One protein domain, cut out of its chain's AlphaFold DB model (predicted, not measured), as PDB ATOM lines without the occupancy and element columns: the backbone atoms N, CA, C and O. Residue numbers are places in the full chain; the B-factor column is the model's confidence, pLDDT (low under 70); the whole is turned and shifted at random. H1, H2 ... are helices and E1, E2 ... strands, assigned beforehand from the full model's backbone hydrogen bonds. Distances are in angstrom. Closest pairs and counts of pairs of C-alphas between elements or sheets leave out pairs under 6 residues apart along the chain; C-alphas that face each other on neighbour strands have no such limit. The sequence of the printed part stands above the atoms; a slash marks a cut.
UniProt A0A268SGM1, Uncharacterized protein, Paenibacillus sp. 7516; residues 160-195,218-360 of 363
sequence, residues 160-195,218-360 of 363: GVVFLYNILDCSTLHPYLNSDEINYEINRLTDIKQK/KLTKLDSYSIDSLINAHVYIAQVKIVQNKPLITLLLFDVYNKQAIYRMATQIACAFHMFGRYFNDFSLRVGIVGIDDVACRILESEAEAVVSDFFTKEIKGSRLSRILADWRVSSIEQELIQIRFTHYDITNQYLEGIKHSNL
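AT A GLANCE: This is residues 160 to 195 and 218 to 360 of the 363 residues of an uncharacterized protein of Paenibacillus sp. 7516 (UniProt A0A268SGM1). A twisted wall of four strands, E1 E2 E3 E6, has the long helix H5 packed over one face and H6 over its E6 side, while a helical hairpin, H1 and H2, meets the last end of H5 at a corner, through the first residues of H2, 179 to 182. At the other end of H5, H7 joins the body to a small strand hairpin, E4 and E5, whose loop, residues 310 to 315, sticks out. The printed part has 179 residues with nine named helices and six named strands, in the order H1 H2 H3 H4 E1 E2 H5 E3 H6 E4 E5 H7 H8 E6 H9; the larger sheet is mixed, the class mixed. It is compact and rounded, with a radius of gyration of the C-alphas of 17.8 A and spans of 47 by 46 by 39 A.

IN THESE COORDINATES: H1, residues 160 to 168, begins at C-alpha 160 (243.836, 248.531, 334.271). H2 is 179 to 195, 24.1 A long; H3 is 218 to 224 and H4 227 to 232. E1, 235 to 243, and E2, 246 to 254, measure 22.1 A and 25.7 A. H5, 262 to 279, measures 25.7 A, and E3, 284 to 291, 22.7 A. H6 is 294 to 305, E4 307 to 309, E5 316 to 319, H7 320 to 327 and H8 332 to 336. E6, 338 to 344, measures 19.4 A; H9, 347 to 351, ends at C-alpha 351 (253.306, 221.231, 327.329).

HOW THE PARTS SIT: E1 and E2 form an antiparallel hairpin, with N 236 and O 252 2.8 A apart. E2 and E3 are parallel (N 251 and O 286, 2.8 A), as are E3 and E6 (N 289 and O 341, 2.8 A). E2, H5 and E3 make a strand-helix-strand unit, two parallel neighbour strands with a helix between, its crossover right-handed. H5 and H6 on one face of the sheet make two layers; their heights over it are 9.0 A and 8.7 A. H4 and H8 only graze the sheet. H5 is the hub: it touches H7 (Ala 270 and Leu 325 the closest C-alphas, 6.0 A), H3 (Cys 271 and Leu 222, 5.4 A), and H6 only just, with 3 pairs of C-alphas within 8 A (Ile 262 and Ala 304 the closest, 6.1 A). H2 and H5 touch only at their ends, Ile 182 and Tyr 279 at 5.9 A. H1 and H2, a helical hairpin, stand at a shallow tilt of 24 degrees, opposite ways. E4 and E5 form an antiparallel hairpin, with N 308 and O 318 2.9 A apart. H9 touches no helix. In the nine named helices every O i to N i+4 pair is within hydrogen-bond range.

THE WHOLE: The C-alphas of Ser 171 and Phe 312, the two farthest apart, are 53.2 A apart. Residues 196 to 217 are not printed; C-alphas 195 and 218 are 24.6 A apart across the cut. Of the links printed whole, none is long. The mean pLDDT of the printed part is 89.6; residues 258 to 260 and 354 to 360 are under 70.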
ATOM      1  N   GLY A 160     244.971 248.446 333.350       87.31
ATOM      2  CA  GLY A 160     243.836 248.531 334.271       87.31
ATOM      3  C   GLY A 160     242.958 249.775 334.092       87.31
ATOM      4  O   GLY A 160     241.760 249.699 334.310       87.31
ATOM      5  N   VAL A 161     243.510 250.899 333.621       91.00
ATOM      6  CA  VAL A 161     242.711 252.098 333.295       91.00
ATOM      7  C   VAL A 161     241.718 251.833 332.160       91.00
ATOM      8  O   VAL A 161     240.572 252.256 332.245       91.00
ATOM      9  N   VAL A 162     242.139 251.116 331.112       90.38
ATOM     10  CA  VAL A 162     241.266 250.782 329.970       90.38
ATOM     11  C   VAL A 162     240.110 249.902 330.441       90.38
ATOM     12  O   VAL A 162     238.963 250.161 330.095       90.38
ATOM     13  N   PHE A 163     240.407 248.925 331.298       91.25
ATOM     14  CA  PHE A 163     239.394 248.075 331.912       91.25
ATOM     15  C   PHE A 163     238.336 248.869 332.687       91.25
ATOM     16  O   PHE A 163     237.142 248.624 332.535       91.25
ATOM     17  N   LEU A 164     238.775 249.815 333.525       93.25
ATOM     18  CA  LEU A 164     237.874 250.603 334.367       93.25
ATOM     19  C   LEU A 164     236.956 251.504 333.532       93.25
ATOM     20  O   LEU A 164     235.762 251.553 333.820       93.25
ATOM     21  N   TYR A 165     237.468 252.134 332.468       93.19
ATOM     22  CA  TYR A 165     236.623 252.877 331.523       93.19
ATOM     23  C   TYR A 165     235.573 251.973 330.864       93.19
ATOM     24  O   TYR A 165     234.389 252.296 330.889       93.19
ATOM     25  N   ASN A 166     235.970 250.791 330.382       91.06
ATOM     26  CA  ASN A 166     235.039 249.848 329.755       91.06
ATOM     27  C   ASN A 166     233.929 249.371 330.711       91.06
ATOM     28  O   ASN A 166     232.816 249.083 330.271       91.06
ATOM     29  N   ILE A 167     234.222 249.249 332.012       91.69
ATOM     30  CA  ILE A 167     233.208 248.916 333.019       91.69
ATOM     31  C   ILE A 167     232.255 250.090 333.260       91.69
ATOM     32  O   ILE A 167     231.048 249.856 333.327       91.69
ATOM     33  N   LEU A 168     232.764 251.321 333.380       91.94
ATOM     34  CA  LEU A 168     231.930 252.515 333.584       91.94
ATOM     35  C   LEU A 168     230.967 252.756 332.420       91.94
ATOM     36  O   LEU A 168     229.798 253.064 332.644       91.94
ATOM     37  N   ASP A 169     231.437 252.542 331.191       90.75
ATOM     38  CA  ASP A 169     230.634 252.707 329.976       90.75
ATOM     39  C   ASP A 169     229.580 251.593 329.804       90.75
ATOM     40  O   ASP A 169     228.698 251.669 328.941       90.75
ATOM     41  N   CYS A 170     229.622 250.543 330.632       91.12
ATOM     42  CA  CYS A 170     228.647 249.466 330.581       91.12
ATOM     43  C   CYS A 170     227.341 249.852 331.287       91.12
ATOM     44  O   CYS A 170     227.194 249.715 332.504       91.12
ATOM     45  N   SER A 171     226.324 250.198 330.495       90.94
ATOM     46  CA  SER A 171     224.973 250.518 330.982       90.94
ATOM     47  C   SER A 171     224.341 249.428 331.858       90.94
ATOM     48  O   SER A 171     223.552 249.730 332.748       90.94
ATOM     49  N   THR A 172     224.695 248.156 331.638       92.38
ATOM     50  CA  THR A 172     224.174 247.022 332.421       92.38
ATOM     51  C   THR A 172     224.803 246.932 333.813       92.38
ATOM     52  O   THR A 172     224.143 246.483 334.750       92.38
ATOM     53  N   LEU A 173     226.066 247.344 333.963       93.69
ATOM     54  CA  LEU A 173     226.768 247.330 335.248       93.69
ATOM     55  C   LEU A 173     226.584 248.635 336.021       93.69
ATOM     56  O   LEU A 173     226.569 248.586 337.246       93.69
ATOM     57  N   HIS A 174     226.385 249.760 335.329       92.88
ATOM     58  CA  HIS A 174     226.288 251.102 335.909       92.88
ATOM     59  C   HIS A 174     225.436 251.208 337.193       92.88
ATOM     60  O   HIS A 174     225.910 251.825 338.144       92.88
ATOM     61  N   PRO A 175     224.243 250.582 337.315       94.25
ATOM     62  CA  PRO A 175     223.438 250.662 338.544       94.25
ATOM     63  C   PRO A 175     224.099 250.070 339.799       94.25
ATOM     64  O   PRO A 175     223.656 250.334 340.913       94.25
ATOM     65  N   TYR A 176     225.129 249.243 339.628       95.69
ATOM     66  CA  TYR A 176     225.810 248.525 340.703       95.69
ATOM     67  C   TYR A 176     227.187 249.101 341.032       95.69
ATOM     68  O   TYR A 176     227.810 248.650 341.996       95.69
ATOM     69  N   LEU A 177     227.670 250.043 340.219       95.69
ATOM     70  CA  LEU A 177     229.003 250.611 340.343       95.69
ATOM     71  C   LEU A 177     229.016 251.779 341.325       95.69
ATOM     72  O   LEU A 177     228.088 252.584 341.382       95.69
ATOM     73  N   ASN A 178     230.126 251.902 342.041       95.81
ATOM     74  CA  ASN A 178     230.506 253.133 342.708       95.81
ATOM     75  C   ASN A 178     231.404 253.939 341.758       95.81
ATOM     76  O   ASN A 178     232.626 253.769 341.722       95.81
ATOM     77  N   SER A 179     230.775 254.776 340.933       94.62
ATOM     78  CA  SER A 179     231.472 255.544 339.899       94.62
ATOM     79  C   SER A 179     232.512 256.507 340.475       94.62
ATOM     80  O   SER A 179     233.544 256.717 339.841       94.62
ATOM     81  N   ASP A 180     232.293 257.050 341.673       94.88
ATOM     82  CA  ASP A 180     233.223 257.987 342.312       94.88
ATOM     83  C   ASP A 180     234.541 257.299 342.689       94.88
ATOM     84  O   ASP A 180     235.619 257.789 342.343       94.88
ATOM     85  N   GLU A 181     234.467 256.115 343.305       94.75
ATOM     86  CA  GLU A 181     235.642 255.297 343.637       94.75
ATOM     87  C   GLU A 181     236.395 254.831 342.384       94.75
ATOM     88  O   GLU A 181     237.629 254.854 342.335       94.75
ATOM     89  N   ILE A 182     235.669 254.442 341.330       94.81
ATOM     90  CA  ILE A 182     236.297 254.035 340.069       94.81
ATOM     91  C   ILE A 182     237.000 255.227 339.404       94.81
ATOM     92  O   ILE A 182     238.142 255.089 338.963       94.81
ATOM     93  N   ASN A 183     236.365 256.401 339.361       95.06
ATOM     94  CA  ASN A 183     236.963 257.620 338.810       95.06
ATOM     95  C   ASN A 183     238.199 258.057 339.606       95.06
ATOM     96  O   ASN A 183     239.218 258.428 339.017       95.06
ATOM     97  N   TYR A 184     238.147 257.964 340.937       93.88
ATOM     98  CA  TYR A 184     239.307 258.197 341.793       93.88
ATOM     99  C   TYR A 184     240.470 257.259 341.433       93.88
ATOM    100  O   TYR A 184     241.602 257.715 341.235       93.88
ATOM    101  N   GLU A 185     240.201 255.961 341.269       92.75
ATOM    102  CA  GLU A 185     241.227 254.983 340.902       92.75
ATOM    103  C   GLU A 185     241.784 255.220 339.488       92.75
ATOM    104  O   GLU A 185     242.996 255.123 339.277       92.75
ATOM    105  N   ILE A 186     240.935 255.581 338.519       94.19
ATOM    106  CA  ILE A 186     241.355 255.960 337.161       94.19
ATOM    107  C   ILE A 186     242.346 257.126 337.212       94.19
ATOM    108  O   ILE A 186     243.414 257.049 336.591       94.19
ATOM    109  N   ASN A 187     242.030 258.176 337.974       93.94
ATOM    110  CA  ASN A 187     242.902 259.339 338.138       93.94
ATOM    111  C   ASN A 187     244.233 258.931 338.780       93.94
ATOM    112  O   ASN A 187     245.301 259.192 338.226       93.94
ATOM    113  N   ARG A 188     244.179 258.170 339.877       91.38
ATOM    114  CA  ARG A 188     245.365 257.668 340.579       91.38
ATOM    115  C   ARG A 188     246.276 256.825 339.677       91.38
ATOM    116  O   ARG A 188     247.495 257.008 339.680       91.38
ATOM    117  N   LEU A 189     245.721 255.889 338.905       89.75
ATOM    118  CA  LEU A 189     246.497 255.048 337.982       89.75
ATOM    119  C   LEU A 189     247.070 255.860 336.813       89.75
ATOM    120  O   LEU A 189     248.201 255.604 336.379       89.75
ATOM    121  N   THR A 190     246.330 256.858 336.332       89.75
ATOM    122  CA  THR A 190     246.788 257.781 335.286       89.75
ATOM    123  C   THR A 190     247.963 258.625 335.778       89.75
ATOM    124  O   THR A 190     248.986 258.685 335.092       89.75
ATOM    125  N   ASP A 191     247.894 259.158 336.997       88.25
ATOM    126  CA  ASP A 191     248.985 259.907 337.629       88.25
ATOM    127  C   ASP A 191     250.242 259.051 337.800       88.25
ATOM    128  O   ASP A 191     251.353 259.481 337.475       88.25
ATOM    129  N   ILE A 192     250.096 257.804 338.265       84.62
ATOM    130  CA  ILE A 192     251.219 256.858 338.382       84.62
ATOM    131  C   ILE A 192     251.860 256.618 337.011       84.62
ATOM    132  O   ILE A 192     253.090 256.578 336.890       84.62
ATOM    133  N   LYS A 193     251.044 256.462 335.964       84.31
ATOM    134  CA  LYS A 193     251.524 256.263 334.594       84.31
ATOM    135  C   LYS A 193     252.262 257.497 334.074       84.31
ATOM    136  O   LYS A 193     253.344 257.341 333.509       84.31
ATOM    137  N   GLN A 194     251.737 258.699 334.305       84.06
ATOM    138  CA  GLN A 194     252.384 259.956 333.921       84.06
ATOM    139  C   GLN A 194     253.713 260.162 334.658       84.06
ATOM    140  O   GLN A 194     254.733 260.393 334.013       84.06
ATOM    141  N   LYS A 195     253.750 259.966 335.983       82.69
ATOM    142  CA  LYS A 195     254.983 260.071 336.785       82.69
ATOM    143  C   LYS A 195     256.070 259.108 336.306       82.69
ATOM    144  O   LYS A 195     257.235 259.491 336.223       82.69
ATOM    145  N   LYS A 218     249.881 246.105 355.783       83.31
ATOM    146  CA  LYS A 218     248.720 245.304 355.400       83.31
ATOM    147  C   LYS A 218     247.538 246.165 354.953       83.31
ATOM    148  O   LYS A 218     246.943 245.864 353.924       83.31
ATOM    149  N   LEU A 219     247.233 247.223 355.704       81.25
ATOM    150  CA  LEU A 219     246.173 248.177 355.376       81.25
ATOM    151  C   LEU A 219     246.500 248.933 354.098       81.25
ATOM    152  O   LEU A 219     245.720 248.898 353.156       81.25
ATOM    153  N   THR A 220     247.720 249.466 354.003       82.50
ATOM    154  CA  THR A 220     248.194 250.129 352.785       82.50
ATOM    155  C   THR A 220     248.041 249.228 351.564       82.50
ATOM    156  O   THR A 220     247.644 249.691 350.499       82.50
ATOM    157  N   LYS A 221     248.324 247.925 351.696       87.06
ATOM    158  CA  LYS A 221     248.149 246.975 350.595       87.06
ATOM    159  C   LYS A 221     246.683 246.772 350.211       87.06
ATOM    160  O   LYS A 221     246.422 246.675 349.020       87.06
ATOM    161  N   LEU A 222     245.758 246.677 351.167       89.06
ATOM    162  CA  LEU A 222     244.321 246.554 350.881       89.06
ATOM    163  C   LEU A 222     243.792 247.809 350.172       89.06
ATOM    164  O   LEU A 222     243.146 247.705 349.129       89.06
ATOM    165  N   ASP A 223     244.162 248.985 350.670       84.38
ATOM    166  CA  ASP A 223     243.673 250.265 350.151       84.38
ATOM    167  C   ASP A 223     244.254 250.591 348.772       84.38
ATOM    168  O   ASP A 223     243.577 251.123 347.902       84.38
ATOM    169  N   SER A 224     245.507 250.206 348.525       87.00
ATOM    170  CA  SER A 224     246.191 250.505 347.264       87.00
ATOM    171  C   SER A 224     246.031 249.435 346.179       87.00
ATOM    172  O   SER A 224     246.487 249.672 345.053       87.00
ATOM    173  N   TYR A 225     245.419 248.281 346.484       93.25
ATOM    174  CA  TYR A 225     245.270 247.175 345.536       93.25
ATOM    175  C   TYR A 225     244.372 247.570 344.364       93.25
ATOM    176  O   TYR A 225     243.244 247.996 344.570       93.25
ATOM    177  N   SER A 226     244.868 247.403 343.142       93.25
ATOM    178  CA  SER A 226     244.218 247.868 341.912       93.25
ATOM    179  C   SER A 226     244.047 246.753 340.881       93.25
ATOM    180  O   SER A 226     244.622 245.670 341.027       93.25
ATOM    181  N   ILE A 227     243.350 247.034 339.774       93.94
ATOM    182  CA  ILE A 227     243.270 246.114 338.623       93.94
ATOM    183  C   ILE A 227     244.670 245.765 338.097       93.94
ATOM    184  O   ILE A 227     244.955 244.608 337.791       93.94
ATOM    185  N   ASP A 228     245.594 246.728 338.081       92.12
ATOM    186  CA  ASP A 228     246.981 246.455 337.709       92.12
ATOM    187  C   ASP A 228     247.679 245.538 338.721       92.12
ATOM    188  O   ASP A 228     248.480 244.688 338.329       92.12
ATOM    189  N   SER A 229     247.382 245.668 340.019       93.12
ATOM    190  CA  SER A 229     247.902 244.765 341.057       93.12
ATOM    191  C   SER A 229     247.370 243.339 340.873       93.12
ATOM    192  O   SER A 229     248.144 242.385 340.964       93.12
ATOM    193  N   LEU A 230     246.086 243.213 340.524       94.19
ATOM    194  CA  LEU A 230     245.390 241.966 340.211       94.19
ATOM    195  C   LEU A 230     246.037 241.257 339.003       94.19
ATOM    196  O   LEU A 230     246.510 240.125 339.127       94.19
ATOM    197  N   ILE A 231     246.207 241.964 337.878       92.50
ATOM    198  CA  ILE A 231     246.871 241.440 336.667       92.50
ATOM    199  C   ILE A 231     248.334 241.063 336.949       92.50
ATOM    200  O   ILE A 231     248.826 240.039 336.469       92.50
ATOM    201  N   ASN A 232     249.051 241.870 337.739       90.31
ATOM    202  CA  ASN A 232     250.437 241.585 338.123       90.31
ATOM    203  C   ASN A 232     250.572 240.353 339.026       90.31
ATOM    204  O   ASN A 232     251.627 239.717 339.021       90.31
ATOM    205  N   ALA A 233     249.526 240.017 339.781       90.50
ATOM    206  CA  ALA A 233     249.453 238.824 340.611       90.50
ATOM    207  C   ALA A 233     249.008 237.564 339.842       90.50
ATOM    208  O   ALA A 233     248.865 236.512 340.464       90.50
ATOM    209  N   HIS A 234     248.825 237.652 338.517       93.00
ATOM    210  CA  HIS A 234     248.275 236.589 337.658       93.00
ATOM    211  C   HIS A 234     246.855 236.172 338.052       93.00
ATOM    212  O   HIS A 234     246.457 235.016 337.894       93.00
ATOM    213  N   VAL A 235     246.101 237.134 338.575       95.25
ATOM    214  CA  VAL A 235     244.669 237.027 338.809       95.25
ATOM    215  C   VAL A 235     243.989 237.731 337.634       95.25
ATOM    216  O   VAL A 235     244.438 238.791 337.205       95.25
ATOM    217  N   TYR A 236     242.928 237.146 337.092       96.56
ATOM    218  CA  TYR A 236     242.200 237.686 335.947       96.56
ATOM    219  C   TYR A 236     240.704 237.647 336.211       96.56
ATOM    220  O   TYR A 236     240.187 236.665 336.736       96.56
ATOM    221  N   ILE A 237     240.003 238.697 335.811       97.69
ATOM    222  CA  ILE A 237     238.550 238.729 335.754       97.69
ATOM    223  C   ILE A 237     238.157 237.929 334.521       97.69
ATOM    224  O   ILE A 237     238.423 238.316 333.384       97.69
ATOM    225  N   ALA A 238     237.574 236.762 334.755       97.38
ATOM    226  CA  ALA A 238     237.057 235.903 333.705       97.38
ATOM    227  C   ALA A 238     235.688 236.366 333.231       97.38
ATOM    228  O   ALA A 238     235.367 236.176 332.061       97.38
ATOM    229  N   GLN A 239     234.891 236.911 334.154       96.94
ATOM    230  CA  GLN A 239     233.557 237.391 333.857       96.94
ATOM    231  C   GLN A 239     232.988 238.296 334.956       96.94
ATOM    232  O   GLN A 239     233.146 237.980 336.134       96.94
ATOM    233  N   VAL A 240     232.219 239.316 334.577       97.12
ATOM    234  CA  VAL A 240     231.257 240.012 335.446       97.12
ATOM    235  C   VAL A 240     229.850 239.807 334.879       97.12
ATOM    236  O   VAL A 240     229.614 240.022 333.694       97.12
ATOM    237  N   LYS A 241     228.910 239.329 335.700       95.50
ATOM    238  CA  LYS A 241     227.512 239.074 335.303       95.50
ATOM    239  C   LYS A 241     226.552 239.552 336.372       95.50
ATOM    240  O   LYS A 241     226.852 239.404 337.544       95.50
ATOM    241  N   ILE A 242     225.360 239.988 335.985       95.56
ATOM    242  CA  ILE A 242     224.269 240.211 336.936       95.56
ATOM    243  C   ILE A 242     223.474 238.911 337.091       95.56
ATOM    244  O   ILE A 242     222.968 238.360 336.114       95.56
ATOM    245  N   VAL A 243     223.378 238.405 338.318       94.19
ATOM    246  CA  VAL A 243     222.589 237.223 338.686       94.19
ATOM    247  C   VAL A 243     221.687 237.625 339.844       94.19
ATOM    248  O   VAL A 243     222.186 238.088 340.859       94.19
ATOM    249  N   GLN A 244     220.366 237.480 339.690       91.44
ATOM    250  CA  GLN A 244     219.389 237.862 340.725       91.44
ATOM    251  C   GLN A 244     219.590 239.303 341.237       91.44
ATOM    252  O   GLN A 244     219.615 239.546 342.438       91.44
ATOM    253  N   ASN A 245     219.757 240.259 340.313       91.69
ATOM    254  CA  ASN A 245     219.993 241.676 340.626       91.69
ATOM    255  C   ASN A 245     221.260 241.934 341.469       91.69
ATOM    256  O   ASN A 245     221.333 242.919 342.195       91.69
ATOM    257  N   LYS A 246     222.255 241.042 341.378       94.69
ATOM    258  CA  LYS A 246     223.538 241.160 342.068       94.69
ATOM    259  C   LYS A 246     224.708 240.836 341.127       94.69
ATOM    260  O   LYS A 246     224.680 239.802 340.450       94.69
ATOM    261  N   PRO A 247     225.745 241.685 341.054       96.81
ATOM    262  CA  PRO A 247     226.995 241.372 340.377       96.81
ATOM    263  C   PRO A 247     227.653 240.102 340.928       96.81
ATOM    264  O   PRO A 247     227.996 240.003 342.102       96.81
ATOM    265  N   LEU A 248     227.877 239.129 340.054       97.94
ATOM    266  CA  LEU A 248     228.721 237.967 340.270       97.94
ATOM    267  C   LEU A 248     230.017 238.156 339.481       97.94
ATOM    268  O   LEU A 248     230.033 238.082 338.248       97.94
ATOM    269  N   ILE A 249     231.112 238.349 340.208       98.31
ATOM    270  CA  ILE A 249     232.450 238.534 339.655       98.31
ATOM    271  C   ILE A 249     233.171 237.192 339.707       98.31
ATOM    272  O   ILE A 249     233.346 236.603 340.771       98.31
ATOM    273  N   THR A 250     233.586 236.680 338.552       98.38
ATOM    274  CA  THR A 250     234.353 235.437 338.449       98.38
ATOM    275  C   THR A 250     235.818 235.748 338.177       98.38
ATOM    276  O   THR A 250     236.155 236.322 337.141       98.38
ATOM    277  N   LEU A 251     236.693 235.323 339.083       98.31
ATOM    278  CA  LEU A 251     238.141 235.446 338.981       98.31
ATOM    279  C   LEU A 251     238.800 234.108 338.651       98.31
ATOM    280  O   LEU A 251     238.356 233.049 339.091       98.31
ATOM    281  N   LEU A 252     239.915 234.174 337.931       97.50
ATOM    282  CA  LEU A 252     240.848 233.077 337.718       97.50
ATOM    283  C   LEU A 252     242.200 233.459 338.297       97.50
ATOM    284  O   LEU A 252     242.784 234.461 337.894       97.50
ATOM    285  N   LEU A 253     242.704 232.651 339.219       95.69
ATOM    286  CA  LEU A 253     243.997 232.848 339.860       95.69
ATOM    287  C   LEU A 253     244.948 231.770 339.348       95.69
ATOM    288  O   LEU A 253     244.794 230.596 339.681       95.69
ATOM    289  N   PHE A 254     245.894 232.147 338.490       93.44
ATOM    290  CA  PHE A 254     246.812 231.191 337.873       93.44
ATOM    291  C   PHE A 254     248.020 230.938 338.780       93.44
ATOM    292  O   PHE A 254     248.831 231.839 339.019       93.44
ATOM    293  N   ASP A 255     248.199 229.695 339.234       88.50
ATOM    294  CA  ASP A 255     249.434 229.283 339.904       88.50
ATOM    295  C   ASP A 255     250.513 228.916 338.881       88.50
ATOM    296  O   ASP A 255     250.883 227.759 338.676       88.50
ATOM    297  N   VAL A 256     251.028 229.955 338.228       80.81
ATOM    298  CA  VAL A 256     252.016 229.869 337.145       80.81
ATOM    299  C   VAL A 256     253.279 229.101 337.557       80.81
ATOM    300  O   VAL A 256     253.944 228.507 336.711       80.81
ATOM    301  N   TYR A 257     253.633 229.099 338.843       72.62
ATOM    302  CA  TYR A 257     254.890 228.526 339.319       72.62
ATOM    303  C   TYR A 257     254.739 227.227 340.098       72.62
ATOM    304  O   TYR A 257     255.769 226.624 340.382       72.62
ATOM    305  N   ASN A 258     253.522 226.801 340.450       68.88
ATOM    306  CA  ASN A 258     253.314 225.702 341.398       68.88
ATOM    307  C   ASN A 258     254.118 225.910 342.702       68.88
ATOM    308  O   ASN A 258     254.800 225.018 343.205       68.88
ATOM    309  N   LYS A 259     254.155 227.165 343.164       65.69
ATOM    310  CA  LYS A 259     254.915 227.623 344.347       65.69
ATOM    311  C   LYS A 259     254.082 228.524 345.247       65.69
ATOM    312  O   LYS A 259     254.584 229.005 346.265       65.69
ATOM    313  N   GLN A 260     252.861 228.866 344.843       65.50
ATOM    314  CA  GLN A 260     252.055 229.781 345.627       65.50
ATOM    315  C   GLN A 260     251.468 229.028 346.814       65.50
ATOM    316  O   GLN A 260     250.489 228.315 346.675       65.50
ATOM    317  N   ALA A 261     252.059 229.222 347.992       81.62
ATOM    318  CA  ALA A 261     251.457 228.761 349.236       81.62
ATOM    319  C   ALA A 261     250.036 229.321 349.377       81.62
ATOM    320  O   ALA A 261     249.775 230.466 348.981       81.62
ATOM    321  N   ILE A 262     249.153 228.561 350.029       88.06
ATOM    322  CA  ILE A 262     247.759 228.963 350.245       88.06
ATOM    323  C   ILE A 262     247.624 230.367 350.853       88.06
ATOM    324  O   ILE A 262     246.738 231.131 350.477       88.06
ATOM    325  N   TYR A 263     248.573 230.774 351.705       89.75
ATOM    326  CA  TYR A 263     248.633 232.126 352.263       89.75
ATOM    327  C   TYR A 263     248.688 233.222 351.200       89.75
ATOM    328  O   TYR A 263     247.976 234.223 351.301       89.75
ATOM    329  N   ARG A 264     249.504 233.041 350.157       89.75
ATOM    330  CA  ARG A 264     249.610 234.016 349.071       89.75
ATOM    331  C   ARG A 264     248.310 234.076 348.277       89.75
ATOM    332  O   ARG A 264     247.860 235.181 347.996       89.75
ATOM    333  N   MET A 265     247.708 232.931 347.959       90.62
ATOM    334  CA  MET A 265     246.443 232.878 347.215       90.62
ATOM    335  C   MET A 265     245.307 233.536 347.997       90.62
ATOM    336  O   MET A 265     244.671 234.453 347.486       90.62
ATOM    337  N   ALA A 266     245.122 233.154 349.262       93.38
ATOM    338  CA  ALA A 266     244.126 233.742 350.155       93.38
ATOM    339  C   ALA A 266     244.324 235.258 350.316       93.38
ATOM    340  O   ALA A 266     243.361 236.016 350.268       93.38
ATOM    341  N   THR A 267     245.578 235.719 350.406       93.31
ATOM    342  CA  THR A 267     245.896 237.155 350.422       93.31
ATOM    343  C   THR A 267     245.422 237.859 349.147       93.31
ATOM    344  O   THR A 267     244.847 238.938 349.233       93.31
ATOM    345  N   GLN A 268     245.661 237.284 347.961       94.81
ATOM    346  CA  GLN A 268     245.195 237.892 346.707       94.81
ATOM    347  C   GLN A 268     243.667 237.897 346.616       94.81
ATOM    348  O   GLN A 268     243.106 238.877 346.142       94.81
ATOM    349  N   ILE A 269     243.002 236.843 347.099       96.75
ATOM    350  CA  ILE A 269     241.536 236.767 347.153       96.75
ATOM    351  C   ILE A 269     240.980 237.869 348.054       96.75
ATOM    352  O   ILE A 269     240.099 238.603 347.621       96.75
ATOM    353  N   ALA A 270     241.529 238.036 349.260       96.69
ATOM    354  CA  ALA A 270     241.106 239.094 350.171       96.69
ATOM    355  C   ALA A 270     241.346 240.490 349.576       96.69
ATOM    356  O   ALA A 270     240.446 241.322 349.573       96.69
ATOM    357  N   CYS A 271     242.533 240.743 349.011       96.75
ATOM    358  CA  CYS A 271     242.824 242.011 348.339       96.75
ATOM    359  C   CYS A 271     241.862 242.288 347.174       96.75
ATOM    360  O   CYS A 271     241.397 243.415 347.027       96.75
ATOM    361  N   ALA A 272     241.549 241.276 346.358       97.38
ATOM    362  CA  ALA A 272     240.599 241.415 345.263       97.38
ATOM    363  C   ALA A 272     239.177 241.679 345.779       97.38
ATOM    364  O   ALA A 272     238.501 242.541 345.232       97.38
ATOM    365  N   PHE A 273     238.746 240.991 346.839       97.56
ATOM    366  CA  PHE A 273     237.446 241.212 347.470       97.56
ATOM    367  C   PHE A 273     237.296 242.663 347.945       97.56
ATOM    368  O   PHE A 273     236.363 243.339 347.526       97.56
ATOM    369  N   HIS A 274     238.260 243.181 348.712       96.38
ATOM    370  CA  HIS A 274     238.248 244.577 349.173       96.38
ATOM    371  C   HIS A 274     238.289 245.581 348.017       96.38
ATOM    372  O   HIS A 274     237.568 246.572 348.030       96.38
ATOM    373  N   MET A 275     239.088 245.306 346.982       96.44
ATOM    374  CA  MET A 275     239.124 246.139 345.780       96.44
ATOM    375  C   MET A 275     237.752 246.190 345.086       96.44
ATOM    376  O   MET A 275     237.299 247.271 344.727       96.44
ATOM    377  N   PHE A 276     237.071 245.052 344.919       97.44
ATOM    378  CA  PHE A 276     235.731 245.035 344.327       97.44
ATOM    379  C   PHE A 276     234.667 245.644 345.237       97.44
ATOM    380  O   PHE A 276     233.751 246.257 344.708       97.44
ATOM    381  N   GLY A 277     234.818 245.566 346.561       95.81
ATOM    382  CA  GLY A 277     233.947 246.272 347.506       95.81
ATOM    383  C   GLY A 277     234.022 247.793 347.396       95.81
ATOM    384  O   GLY A 277     233.055 248.469 347.725       95.81
ATOM    385  N   ARG A 278     235.126 248.345 346.871       94.69
ATOM    386  CA  ARG A 278     235.180 249.767 346.501       94.69
ATOM    387  C   ARG A 278     234.455 250.063 345.192       94.69
ATOM    388  O   ARG A 278     233.882 251.131 345.055       94.69
ATOM    389  N   TYR A 279     234.482 249.145 344.226       95.19
ATOM    390  CA  TYR A 279     233.919 249.378 342.890       95.19
ATOM    391  C   TYR A 279     232.439 249.011 342.765       95.19
ATOM    392  O   TYR A 279     231.764 249.546 341.890       95.19
ATOM    393  N   PHE A 280     231.940 248.093 343.595       95.06
ATOM    394  CA  PHE A 280     230.583 247.554 343.533       95.06
ATOM    395  C   PHE A 280     229.892 247.668 344.892       95.06
ATOM    396  O   PHE A 280     230.466 247.285 345.909       95.06
ATOM    397  N   ASN A 281     228.639 248.128 344.896       87.19
ATOM    398  CA  ASN A 281     227.869 248.357 346.128       87.19
ATOM    399  C   ASN A 281     227.462 247.052 346.841       87.19
ATOM    400  O   ASN A 281     227.458 246.985 348.066       87.19
ATOM    401  N   ASP A 282     227.118 246.013 346.077       92.88
ATOM    402  CA  ASP A 282     226.870 244.656 346.569       92.88
ATOM    403  C   ASP A 282     227.299 243.659 345.489       92.88
ATOM    404  O   ASP A 282     226.985 243.850 344.315       92.88
ATOM    405  N   PHE A 283     228.037 242.608 345.848       96.94
ATOM    406  CA  PHE A 283     228.522 241.623 344.880       96.94
ATOM    407  C   PHE A 283     228.804 240.259 345.519       96.94
ATOM    408  O   PHE A 283     228.895 240.103 346.736       96.94
ATOM    409  N   SER A 284     228.923 239.245 344.671       97.69
ATOM    410  CA  SER A 284     229.448 237.929 345.026       97.69
ATOM    411  C   SER A 284     230.705 237.647 344.221       97.69
ATOM    412  O   SER A 284     230.814 238.017 343.048       97.69
ATOM    413  N   LEU A 285     231.649 236.946 344.837       98.12
ATOM    414  CA  LEU A 285     232.924 236.598 344.235       98.12
ATOM    415  C   LEU A 285     233.006 235.089 344.017       98.12
ATOM    416  O   LEU A 285     232.844 234.301 344.940       98.12
ATOM    417  N   ARG A 286     233.316 234.664 342.794       98.38
ATOM    418  CA  ARG A 286     233.668 233.277 342.484       98.38
ATOM    419  C   ARG A 286     235.121 233.218 342.053       98.38
ATOM    420  O   ARG A 286     235.485 233.832 341.060       98.38
ATOM    421  N   VAL A 287     235.947 232.447 342.741       98.06
ATOM    422  CA  VAL A 287     237.377 232.330 342.446       98.06
ATOM    423  C   VAL A 287     237.699 230.915 341.989       98.06
ATOM    424  O   VAL A 287     237.530 229.958 342.736       98.06
ATOM    425  N   GLY A 288     238.192 230.784 340.761       96.94
ATOM    426  CA  GLY A 288     238.834 229.573 340.267       96.94
ATOM    427  C   GLY A 288     240.342 229.646 340.486       96.94
ATOM    428  O   GLY A 288     241.024 230.404 339.797       96.94
ATOM    429  N   ILE A 289     240.874 228.856 341.415       95.00
ATOM    430  CA  ILE A 289     242.320 228.674 341.576       95.00
ATOM    431  C   ILE A 289     242.759 227.616 340.567       95.00
ATOM    432  O   ILE A 289     242.304 226.476 340.629       95.00
ATOM    433  N   VAL A 290     243.613 228.006 339.617       94.44
ATOM    434  CA  VAL A 290     244.007 227.156 338.491       94.44
ATOM    435  C   VAL A 290     245.456 226.699 338.634       94.44
ATOM    436  O   VAL A 290     246.385 227.491 338.462       94.44
ATOM    437  N   GLY A 291     245.633 225.410 338.916       91.06
ATOM    438  CA  GLY A 291     246.930 224.738 338.975       91.06
ATOM    439  C   GLY A 291     247.440 224.253 337.611       91.06
ATOM    440  O   GLY A 291     246.698 224.174 336.629       91.06
ATOM    441  N   ILE A 292     248.731 223.910 337.572       88.62
ATOM    442  CA  ILE A 292     249.442 223.417 336.375       88.62
ATOM    443  C   ILE A 292     249.163 221.945 336.035       88.62
ATOM    444  O   ILE A 292     249.459 221.499 334.926       88.62
ATOM    445  N   ASP A 293     248.658 221.190 337.007       88.00
ATOM    446  CA  ASP A 293     248.169 219.824 336.880       88.00
ATOM    447  C   ASP A 293     247.298 219.472 338.098       88.00
ATOM    448  O   ASP A 293     247.173 220.253 339.048       88.00
ATOM    449  N   ASP A 294     246.668 218.302 338.042       88.94
ATOM    450  CA  ASP A 294     245.776 217.795 339.087       88.94
ATOM    451  C   ASP A 294     246.489 217.610 340.434       88.94
ATOM    452  O   ASP A 294     245.948 217.944 341.482       88.94
ATOM    453  N   VAL A 295     247.741 217.143 340.418       87.00
ATOM    454  CA  VAL A 295     248.505 216.873 341.646       87.00
ATOM    455  C   VAL A 295     248.794 218.173 342.391       87.00
ATOM    456  O   VAL A 295     248.540 218.262 343.589       87.00
ATOM    457  N   ALA A 296     249.291 219.189 341.684       84.19
ATOM    458  CA  ALA A 296     249.521 220.522 342.232       84.19
ATOM    459  C   ALA A 296     248.239 221.118 342.827       84.19
ATOM    460  O   ALA A 296     248.245 221.683 343.920       84.19
ATOM    461  N   CYS A 297     247.128 220.956 342.111       88.44
ATOM    462  CA  CYS A 297     245.834 221.483 342.504       88.44
ATOM    463  C   CYS A 297     245.302 220.832 343.792       88.44
ATOM    464  O   CYS A 297     244.931 221.552 344.716       88.44
ATOM    465  N   ARG A 298     245.363 219.498 343.898       88.81
ATOM    466  CA  ARG A 298     244.927 218.759 345.098       88.81
ATOM    467  C   ARG A 298     245.760 219.073 346.337       88.81
ATOM    468  O   ARG A 298     245.223 219.105 347.439       88.81
ATOM    469  N   ILE A 299     247.067 219.305 346.178       87.75
ATOM    470  CA  ILE A 299     247.930 219.715 347.299       87.75
ATOM    471  C   ILE A 299     247.454 221.061 347.856       87.75
ATOM    472  O   ILE A 299     247.295 221.201 349.064       87.75
ATOM    473  N   LEU A 300     247.180 222.032 346.981       88.25
ATOM    474  CA  LEU A 300     246.690 223.351 347.387       88.25
ATOM    475  C   LEU A 300     245.302 223.297 348.025       88.25
ATOM    476  O   LEU A 300     245.061 223.998 349.004       88.25
ATOM    477  N   GLU A 301     244.409 222.471 347.483       92.25
ATOM    478  CA  GLU A 301     243.075 222.240 348.041       92.25
ATOM    479  C   GLU A 301     243.171 221.642 349.451       92.25
ATOM    480  O   GLU A 301     242.629 222.204 350.401       92.25
ATOM    481  N   SER A 302     243.988 220.599 349.628       90.50
ATOM    482  CA  SER A 302     244.240 219.995 350.940       90.50
ATOM    483  C   SER A 302     244.861 220.985 351.935       90.50
ATOM    484  O   SER A 302     244.455 221.032 353.097       90.50
ATOM    485  N   GLU A 303     245.804 221.828 351.499       90.19
ATOM    486  CA  GLU A 303     246.361 222.889 352.347       90.19
ATOM    487  C   GLU A 303     245.325 223.952 352.736       90.19
ATOM    488  O   GLU A 303     245.426 224.526 353.822       90.19
ATOM    489  N   ALA A 304     244.363 224.245 351.860       91.44
ATOM    490  CA  ALA A 304     243.301 225.215 352.102       91.44
ATOM    491  C   ALA A 304     242.266 224.711 353.107       91.44
ATOM    492  O   ALA A 304     241.827 225.480 353.966       91.44
ATOM    493  N   GLU A 305     241.922 223.430 353.006       92.19
ATOM    494  CA  GLU A 305     240.947 222.742 353.852       92.19
ATOM    495  C   GLU A 305     241.524 222.291 355.195       92.19
ATOM    496  O   GLU A 305     240.763 222.007 356.119       92.19
ATOM    497  N   ALA A 306     242.855 222.274 355.335       91.19
ATOM    498  CA  ALA A 306     243.533 221.909 356.572       91.19
ATOM    499  C   ALA A 306     242.938 222.654 357.778       91.19
ATOM    500  O   ALA A 306     242.874 223.888 357.807       91.19
ATOM    501  N   VAL A 307     242.507 221.885 358.779       88.81
ATOM    502  CA  VAL A 307     241.884 222.411 359.994       88.81
ATOM    503  C   VAL A 307     242.923 223.174 360.807       88.81
ATOM    504  O   VAL A 307     244.007 222.664 361.090       88.81
ATOM    505  N   VAL A 308     242.583 224.398 361.206       85.19
ATOM    506  CA  VAL A 308     243.414 225.202 362.101       85.19
ATOM    507  C   VAL A 308     242.827 225.132 363.499       85.19
ATOM    508  O   VAL A 308     241.694 225.551 363.720       85.19
ATOM    509  N   SER A 309     243.607 224.631 364.451       82.06
ATOM    510  CA  SER A 309     243.282 224.688 365.877       82.06
ATOM    511  C   SER A 309     244.075 225.793 366.564       82.06
ATOM    512  O   SER A 309     245.234 226.038 366.217       82.06
ATOM    513  N   ASP A 310     243.497 226.420 367.582       75.19
ATOM    514  CA  ASP A 310     244.265 227.264 368.489       75.19
ATOM    515  C   ASP A 310     245.351 226.440 369.197       75.19
ATOM    516  O   ASP A 310     245.104 225.331 369.678       75.19
ATOM    517  N   PHE A 311     246.575 226.963 369.255       76.00
ATOM    518  CA  PHE A 311     247.684 226.239 369.869       76.00
ATOM    519  C   PHE A 311     247.475 226.031 371.376       76.00
ATOM    520  O   PHE A 311     247.807 224.955 371.890       76.00
ATOM    521  N   PHE A 312     246.903 227.033 372.047       73.25
ATOM    522  CA  PHE A 312     246.702 227.089 373.489       73.25
ATOM    523  C   PHE A 312     245.343 226.518 373.899       73.25
ATOM    524  O   PHE A 312     245.301 225.681 374.795       73.25
ATOM    525  N   THR A 313     244.250 226.907 373.233       80.94
ATOM    526  CA  THR A 313     242.895 226.455 373.612       80.94
ATOM    527  C   THR A 313     242.485 225.136 372.959       80.94
ATOM    528  O   THR A 313     241.508 224.528 373.381       80.94
ATOM    529  N   LYS A 314     243.222 224.671 371.936       82.12
ATOM    530  CA  LYS A 314     242.876 223.512 371.083       82.12
ATOM    531  C   LYS A 314     241.535 223.635 370.350       82.12
ATOM    532  O   LYS A 314     241.142 222.699 369.658       82.12
ATOM    533  N   GLU A 315     240.864 224.781 370.432       81.56
ATOM    534  CA  GLU A 315     239.601 225.021 369.739       81.56
ATOM    535  C   GLU A 315     239.804 225.064 368.225       81.56
ATOM    536  O   GLU A 315     240.770 225.642 367.719       81.56
ATOM    537  N   ILE A 316     238.864 224.471 367.493       81.19
ATOM    538  CA  ILE A 316     238.864 224.457 366.032       81.19
ATOM    539  C   ILE A 316     238.429 225.838 365.522       81.19
ATOM    540  O   ILE A 316     237.317 226.286 365.782       81.19
ATOM    541  N   LYS A 317     239.299 226.499 364.752       80.50
ATOM    542  CA  LYS A 317     239.107 227.845 364.181       80.50
ATOM    543  C   LYS A 317     238.731 227.827 362.693       80.50
ATOM    544  O   LYS A 317     238.915 228.823 361.997       80.50
ATOM    545  N   GLY A 318     238.210 226.699 362.211       85.94
ATOM    546  CA  GLY A 318     237.826 226.491 360.814       85.94
ATOM    547  C   GLY A 318     238.987 226.049 359.921       85.94
ATOM    548  O   GLY A 318     239.982 225.489 360.390       85.94
ATOM    549  N   SER A 319     238.842 226.271 358.614       91.94
ATOM    550  CA  SER A 319     239.867 225.931 357.624       91.94
ATOM    551  C   SER A 319     240.989 226.968 357.585       91.94
ATOM    552  O   SER A 319     240.803 228.145 357.920       91.94
ATOM    553  N   ARG A 320     242.169 226.556 357.116       92.25
ATOM    554  CA  ARG A 320     243.325 227.442 356.943       92.25
ATOM    555  C   ARG A 320     243.011 228.624 356.037       92.25
ATOM    556  O   ARG A 320     243.410 229.746 356.343       92.25
ATOM    557  N   LEU A 321     242.272 228.392 354.957       92.75
ATOM    558  CA  LEU A 321     241.820 229.444 354.052       92.75
ATOM    559  C   LEU A 321     240.923 230.469 354.758       92.75
ATOM    560  O   LEU A 321     241.210 231.663 354.689       92.75
ATOM    561  N   SER A 322     239.894 230.009 355.475       93.62
ATOM    562  CA  SER A 322     238.971 230.884 356.211       93.62
ATOM    563  C   SER A 322     239.703 231.730 357.253       93.62
ATOM    564  O   SER A 322     239.489 232.941 357.351       93.62
ATOM    565  N   ARG A 323     240.659 231.124 357.968       93.19
ATOM    566  CA  ARG A 323     241.479 231.833 358.953       93.19
ATOM    567  C   ARG A 323     242.319 232.937 358.318       93.19
ATOM    568  O   ARG A 323     242.361 234.046 358.842       93.19
ATOM    569  N   ILE A 324     242.965 232.654 357.187       93.94
ATOM    570  CA  ILE A 324     243.790 233.649 356.496       93.94
ATOM    571  C   ILE A 324     242.910 234.781 355.949       93.94
ATOM    572  O   ILE A 324     243.284 235.943 356.073       93.94
ATOM    573  N   LEU A 325     241.732 234.479 355.393       95.44
ATOM    574  CA  LEU A 325     240.780 235.506 354.952       95.44
ATOM    575  C   LEU A 325     240.339 236.410 356.115       95.44
ATOM    576  O   LEU A 325     240.394 237.632 355.985       95.44
ATOM    577  N   ALA A 326     240.019 235.826 357.273       94.12
ATOM    578  CA  ALA A 326     239.690 236.577 358.484       94.12
ATOM    579  C   ALA A 326     240.855 237.466 358.946       94.12
ATOM    580  O   ALA A 326     240.657 238.648 359.233       94.12
ATOM    581  N   ASP A 327     242.088 236.949 358.932       93.19
ATOM    582  CA  ASP A 327     243.272 237.748 359.249       93.19
ATOM    583  C   ASP A 327     243.386 238.945 358.289       93.19
ATOM    584  O   ASP A 327     243.813 240.030 358.690       93.19
ATOM    585  N   TRP A 328     243.013 238.772 357.017       94.94
ATOM    586  CA  TRP A 328     242.948 239.810 355.979       94.94
ATOM    587  C   TRP A 328     241.631 240.606 355.951       94.94
ATOM    588  O   TRP A 328     241.315 241.229 354.939       94.94
ATOM    589  N   ARG A 329     240.933 240.679 357.092       94.56
ATOM    590  CA  ARG A 329     239.732 241.503 357.309       94.56
ATOM    591  C   ARG A 329     238.562 241.147 356.390       94.56
ATOM    592  O   ARG A 329     237.826 242.032 355.987       94.56
ATOM    593  N   VAL A 330     238.415 239.872 356.047       95.75
ATOM    594  CA  VAL A 330     237.193 239.348 355.426       95.75
ATOM    595  C   VAL A 330     236.417 238.608 356.514       95.75
ATOM    596  O   VAL A 330     236.820 237.524 356.947       95.75
ATOM    597  N   SER A 331     235.353 239.234 357.006       94.38
ATOM    598  CA  SER A 331     234.470 238.704 358.050       94.38
ATOM    599  C   SER A 331     233.805 237.392 357.628       94.38
ATOM    600  O   SER A 331     233.792 237.035 356.452       94.38
ATOM    601  N   SER A 332     233.229 236.655 358.579       93.00
ATOM    602  CA  SER A 332     232.527 235.399 358.280       93.00
ATOM    603  C   SER A 332     231.382 235.588 357.281       93.00
ATOM    604  O   SER A 332     231.256 234.789 356.361       93.00
ATOM    605  N   ILE A 333     230.616 236.677 357.406       94.12
ATOM    606  CA  ILE A 333     229.508 237.016 356.497       94.12
ATOM    607  C   ILE A 333     230.043 237.310 355.087       94.12
ATOM    608  O   ILE A 333     229.512 236.824 354.095       94.12
ATOM    609  N   GLU A 334     231.137 238.065 354.976       96.06
ATOM    610  CA  GLU A 334     231.762 238.345 353.679       96.06
ATOM    611  C   GLU A 334     232.357 237.088 353.037       96.06
ATOM    612  O   GLU A 334     232.320 236.944 351.817       96.06
ATOM    613  N   GLN A 335     232.870 236.146 353.833       96.06
ATOM    614  CA  GLN A 335     233.370 234.871 353.315       96.06
ATOM    615  C   GLN A 335     232.265 234.035 352.657       96.06
ATOM    616  O   GLN A 335     232.552 233.339 351.685       96.06
ATOM    617  N   GLU A 336     231.010 234.140 353.103       95.69
ATOM    618  CA  GLU A 336     229.867 233.481 352.450       95.69
ATOM    619  C   GLU A 336     229.605 234.030 351.036       95.69
ATOM    620  O   GLU A 336     229.080 233.321 350.174       95.69
ATOM    621  N   LEU A 337     230.040 235.264 350.752       96.25
ATOM    622  CA  LEU A 337     229.977 235.864 349.418       96.25
ATOM    623  C   LEU A 337     231.101 235.375 348.491       96.25
ATOM    624  O   LEU A 337     231.073 235.694 347.299       96.25
ATOM    625  N   ILE A 338     232.078 234.615 349.004       97.69
ATOM    626  CA  ILE A 338     233.249 234.146 348.260       97.69
ATOM    627  C   ILE A 338     233.173 232.631 348.039       97.69
ATOM    628  O   ILE A 338     233.475 231.821 348.911       97.69
ATOM    629  N   GLN A 339     232.873 232.225 346.808       97.62
ATOM    630  CA  GLN A 339     232.935 230.829 346.388       97.62
ATOM    631  C   GLN A 339     234.300 230.505 345.775       97.62
ATOM    632  O   GLN A 339     234.627 230.996 344.696       97.62
ATOM    633  N   ILE A 340     235.064 229.606 346.394       96.62
ATOM    634  CA  ILE A 340     236.377 229.174 345.890       96.62
ATOM    635  C   ILE A 340     236.262 227.777 345.280       96.62
ATOM    636  O   ILE A 340     235.590 226.904 345.824       96.62
ATOM    637  N   ARG A 341     236.886 227.569 344.117       96.12
ATOM    638  CA  ARG A 341     237.005 226.263 343.458       96.12
ATOM    639  C   ARG A 341     238.431 226.036 342.989       96.12
ATOM    640  O   ARG A 341     239.015 226.904 342.340       96.12
ATOM    641  N   PHE A 342     238.947 224.846 343.253       94.06
ATOM    642  CA  PHE A 342     240.231 224.389 342.750       94.06
ATOM    643  C   PHE A 342     240.020 223.658 341.418       94.06
ATOM    644  O   PHE A 342     239.089 222.876 341.244       94.06
ATOM    645  N   THR A 343     240.833 223.987 340.418       94.12
ATOM    646  CA  THR A 343     240.819 223.336 339.104       94.12
ATOM    647  C   THR A 343     242.227 223.323 338.527       94.12
ATOM    648  O   THR A 343     243.104 224.062 338.966       94.12
ATOM    649  N   HIS A 344     242.462 222.523 337.493       92.81
ATOM    650  CA  HIS A 344     243.755 222.488 336.821       92.81
ATOM    651  C   HIS A 344     243.619 222.562 335.302       92.81
ATOM    652  O   HIS A 344     242.577 222.251 334.720       92.81
ATOM    653  N   TYR A 345     244.711 222.961 334.661       92.62
ATOM    654  CA  TYR A 345     244.984 222.621 333.271       92.62
ATOM    655  C   TYR A 345     246.049 221.539 333.261       92.62
ATOM    656  O   TYR A 345     246.954 221.601 334.072       92.62
ATOM    657  N   ASP A 346     245.982 220.565 332.359       89.62
ATOM    658  CA  ASP A 346     247.005 219.516 332.254       89.62
ATOM    659  C   ASP A 346     248.257 220.022 331.507       89.62
ATOM    660  O   ASP A 346     248.655 219.513 330.459       89.62
ATOM    661  N   ILE A 347     248.855 221.110 332.001       89.25
ATOM    662  CA  ILE A 347     249.989 221.776 331.350       89.25
ATOM    663  C   ILE A 347     251.239 220.903 331.448       89.25
ATOM    664  O   ILE A 347     251.997 220.820 330.479       89.25
ATOM    665  N   THR A 348     251.431 220.216 332.576       85.88
ATOM    666  CA  THR A 348     252.576 219.327 332.794       85.88
ATOM    667  C   THR A 348     252.691 218.259 331.707       85.88
ATOM    668  O   THR A 348     253.753 218.124 331.092       85.88
ATOM    669  N   ASN A 349     251.612 217.535 331.402       85.88
ATOM    670  CA  ASN A 349     251.680 216.493 330.378       85.88
ATOM    671  C   ASN A 349     251.571 217.077 328.966       85.88
ATOM    672  O   ASN A 349     252.281 216.639 328.060       85.88
ATOM    673  N   GLN A 350     250.731 218.096 328.752       87.31
ATOM    674  CA  GLN A 350     250.502 218.617 327.402       87.31
ATOM    675  C   GLN A 350     251.648 219.472 326.862       87.31
ATOM    676  O   GLN A 350     251.843 219.502 325.639       87.31
ATOM    677  N   TYR A 351     252.360 220.189 327.732       87.38
ATOM    678  CA  TYR A 351     253.306 221.231 327.329       87.38
ATOM    679  C   TYR A 351     254.675 221.142 328.003       87.38
ATOM    680  O   TYR A 351     255.617 221.747 327.499       87.38
ATOM    681  N   LEU A 352     254.802 220.397 329.103       81.56
ATOM    682  CA  LEU A 352     256.069 220.240 329.819       81.56
ATOM    683  C   LEU A 352     256.661 218.832 329.705       81.56
ATOM    684  O   LEU A 352     257.637 218.555 330.388       81.56
ATOM    685  N   GLU A 353     256.104 217.944 328.876       80.88
ATOM    686  CA  GLU A 353     256.631 216.581 328.655       80.88
ATOM    687  C   GLU A 353     256.787 215.777 329.957       80.88
ATOM    688  O   GLU A 353     257.737 215.019 330.140       80.88
ATOM    689  N   GLY A 354     255.872 215.980 330.910       69.88
ATOM    690  CA  GLY A 354     255.937 215.315 332.212       69.88
ATOM    691  C   GLY A 354     257.036 215.853 333.135       69.88
ATOM    692  O   GLY A 354     257.263 215.289 334.209       69.88
ATOM    693  N   ILE A 355     257.714 216.951 332.771       65.69
ATOM    694  CA  ILE A 355     258.663 217.655 333.639       65.69
ATOM    695  C   ILE A 355     257.870 218.315 334.772       65.69
ATOM    696  O   ILE A 355     257.468 219.476 334.704       65.69
ATOM    697  N   LYS A 356     257.646 217.550 335.842       62.56
ATOM    698  CA  LYS A 356     257.020 218.050 337.065       62.56
ATOM    699  C   LYS A 356     257.956 219.032 337.758       62.56
ATOM    700  O   LYS A 356     259.115 218.706 338.027       62.56
ATOM    701  N   HIS A 357     257.435 220.196 338.141       52.59
ATOM    702  CA  HIS A 357     258.184 221.153 338.960       52.59
ATOM    703  C   HIS A 357     258.618 220.530 340.305       52.59
ATOM    704  O   HIS A 357     259.725 220.793 340.781       52.59
ATOM    705  N   SER A 358     257.808 219.644 340.895       50.91
ATOM    706  CA  SER A 358     258.140 218.928 342.138       50.91
ATOM    707  C   SER A 358     259.432 218.103 342.042       50.91
ATOM    708  O   SER A 358     260.133 217.936 343.036       50.91
ATOM    709  N   ASN A 359     259.794 217.640 340.840       44.66
ATOM    710  CA  ASN A 359     261.017 216.870 340.598       44.66
ATOM    711  C   ASN A 359     262.276 217.752 340.495       44.66
ATOM    712  O   ASN A 359     263.377 217.225 340.368       44.66
ATOM    713  N   LEU A 360     262.123 219.081 340.526       44.06
ATOM    714  CA  LEU A 360     263.212 220.054 340.384       44.06
ATOM    715  C   LEU A 360     263.510 220.831 341.673       44.06
ATOM    716  O   LEU A 360     264.549 221.466 341.747       44.06
TER     717      LEU A 360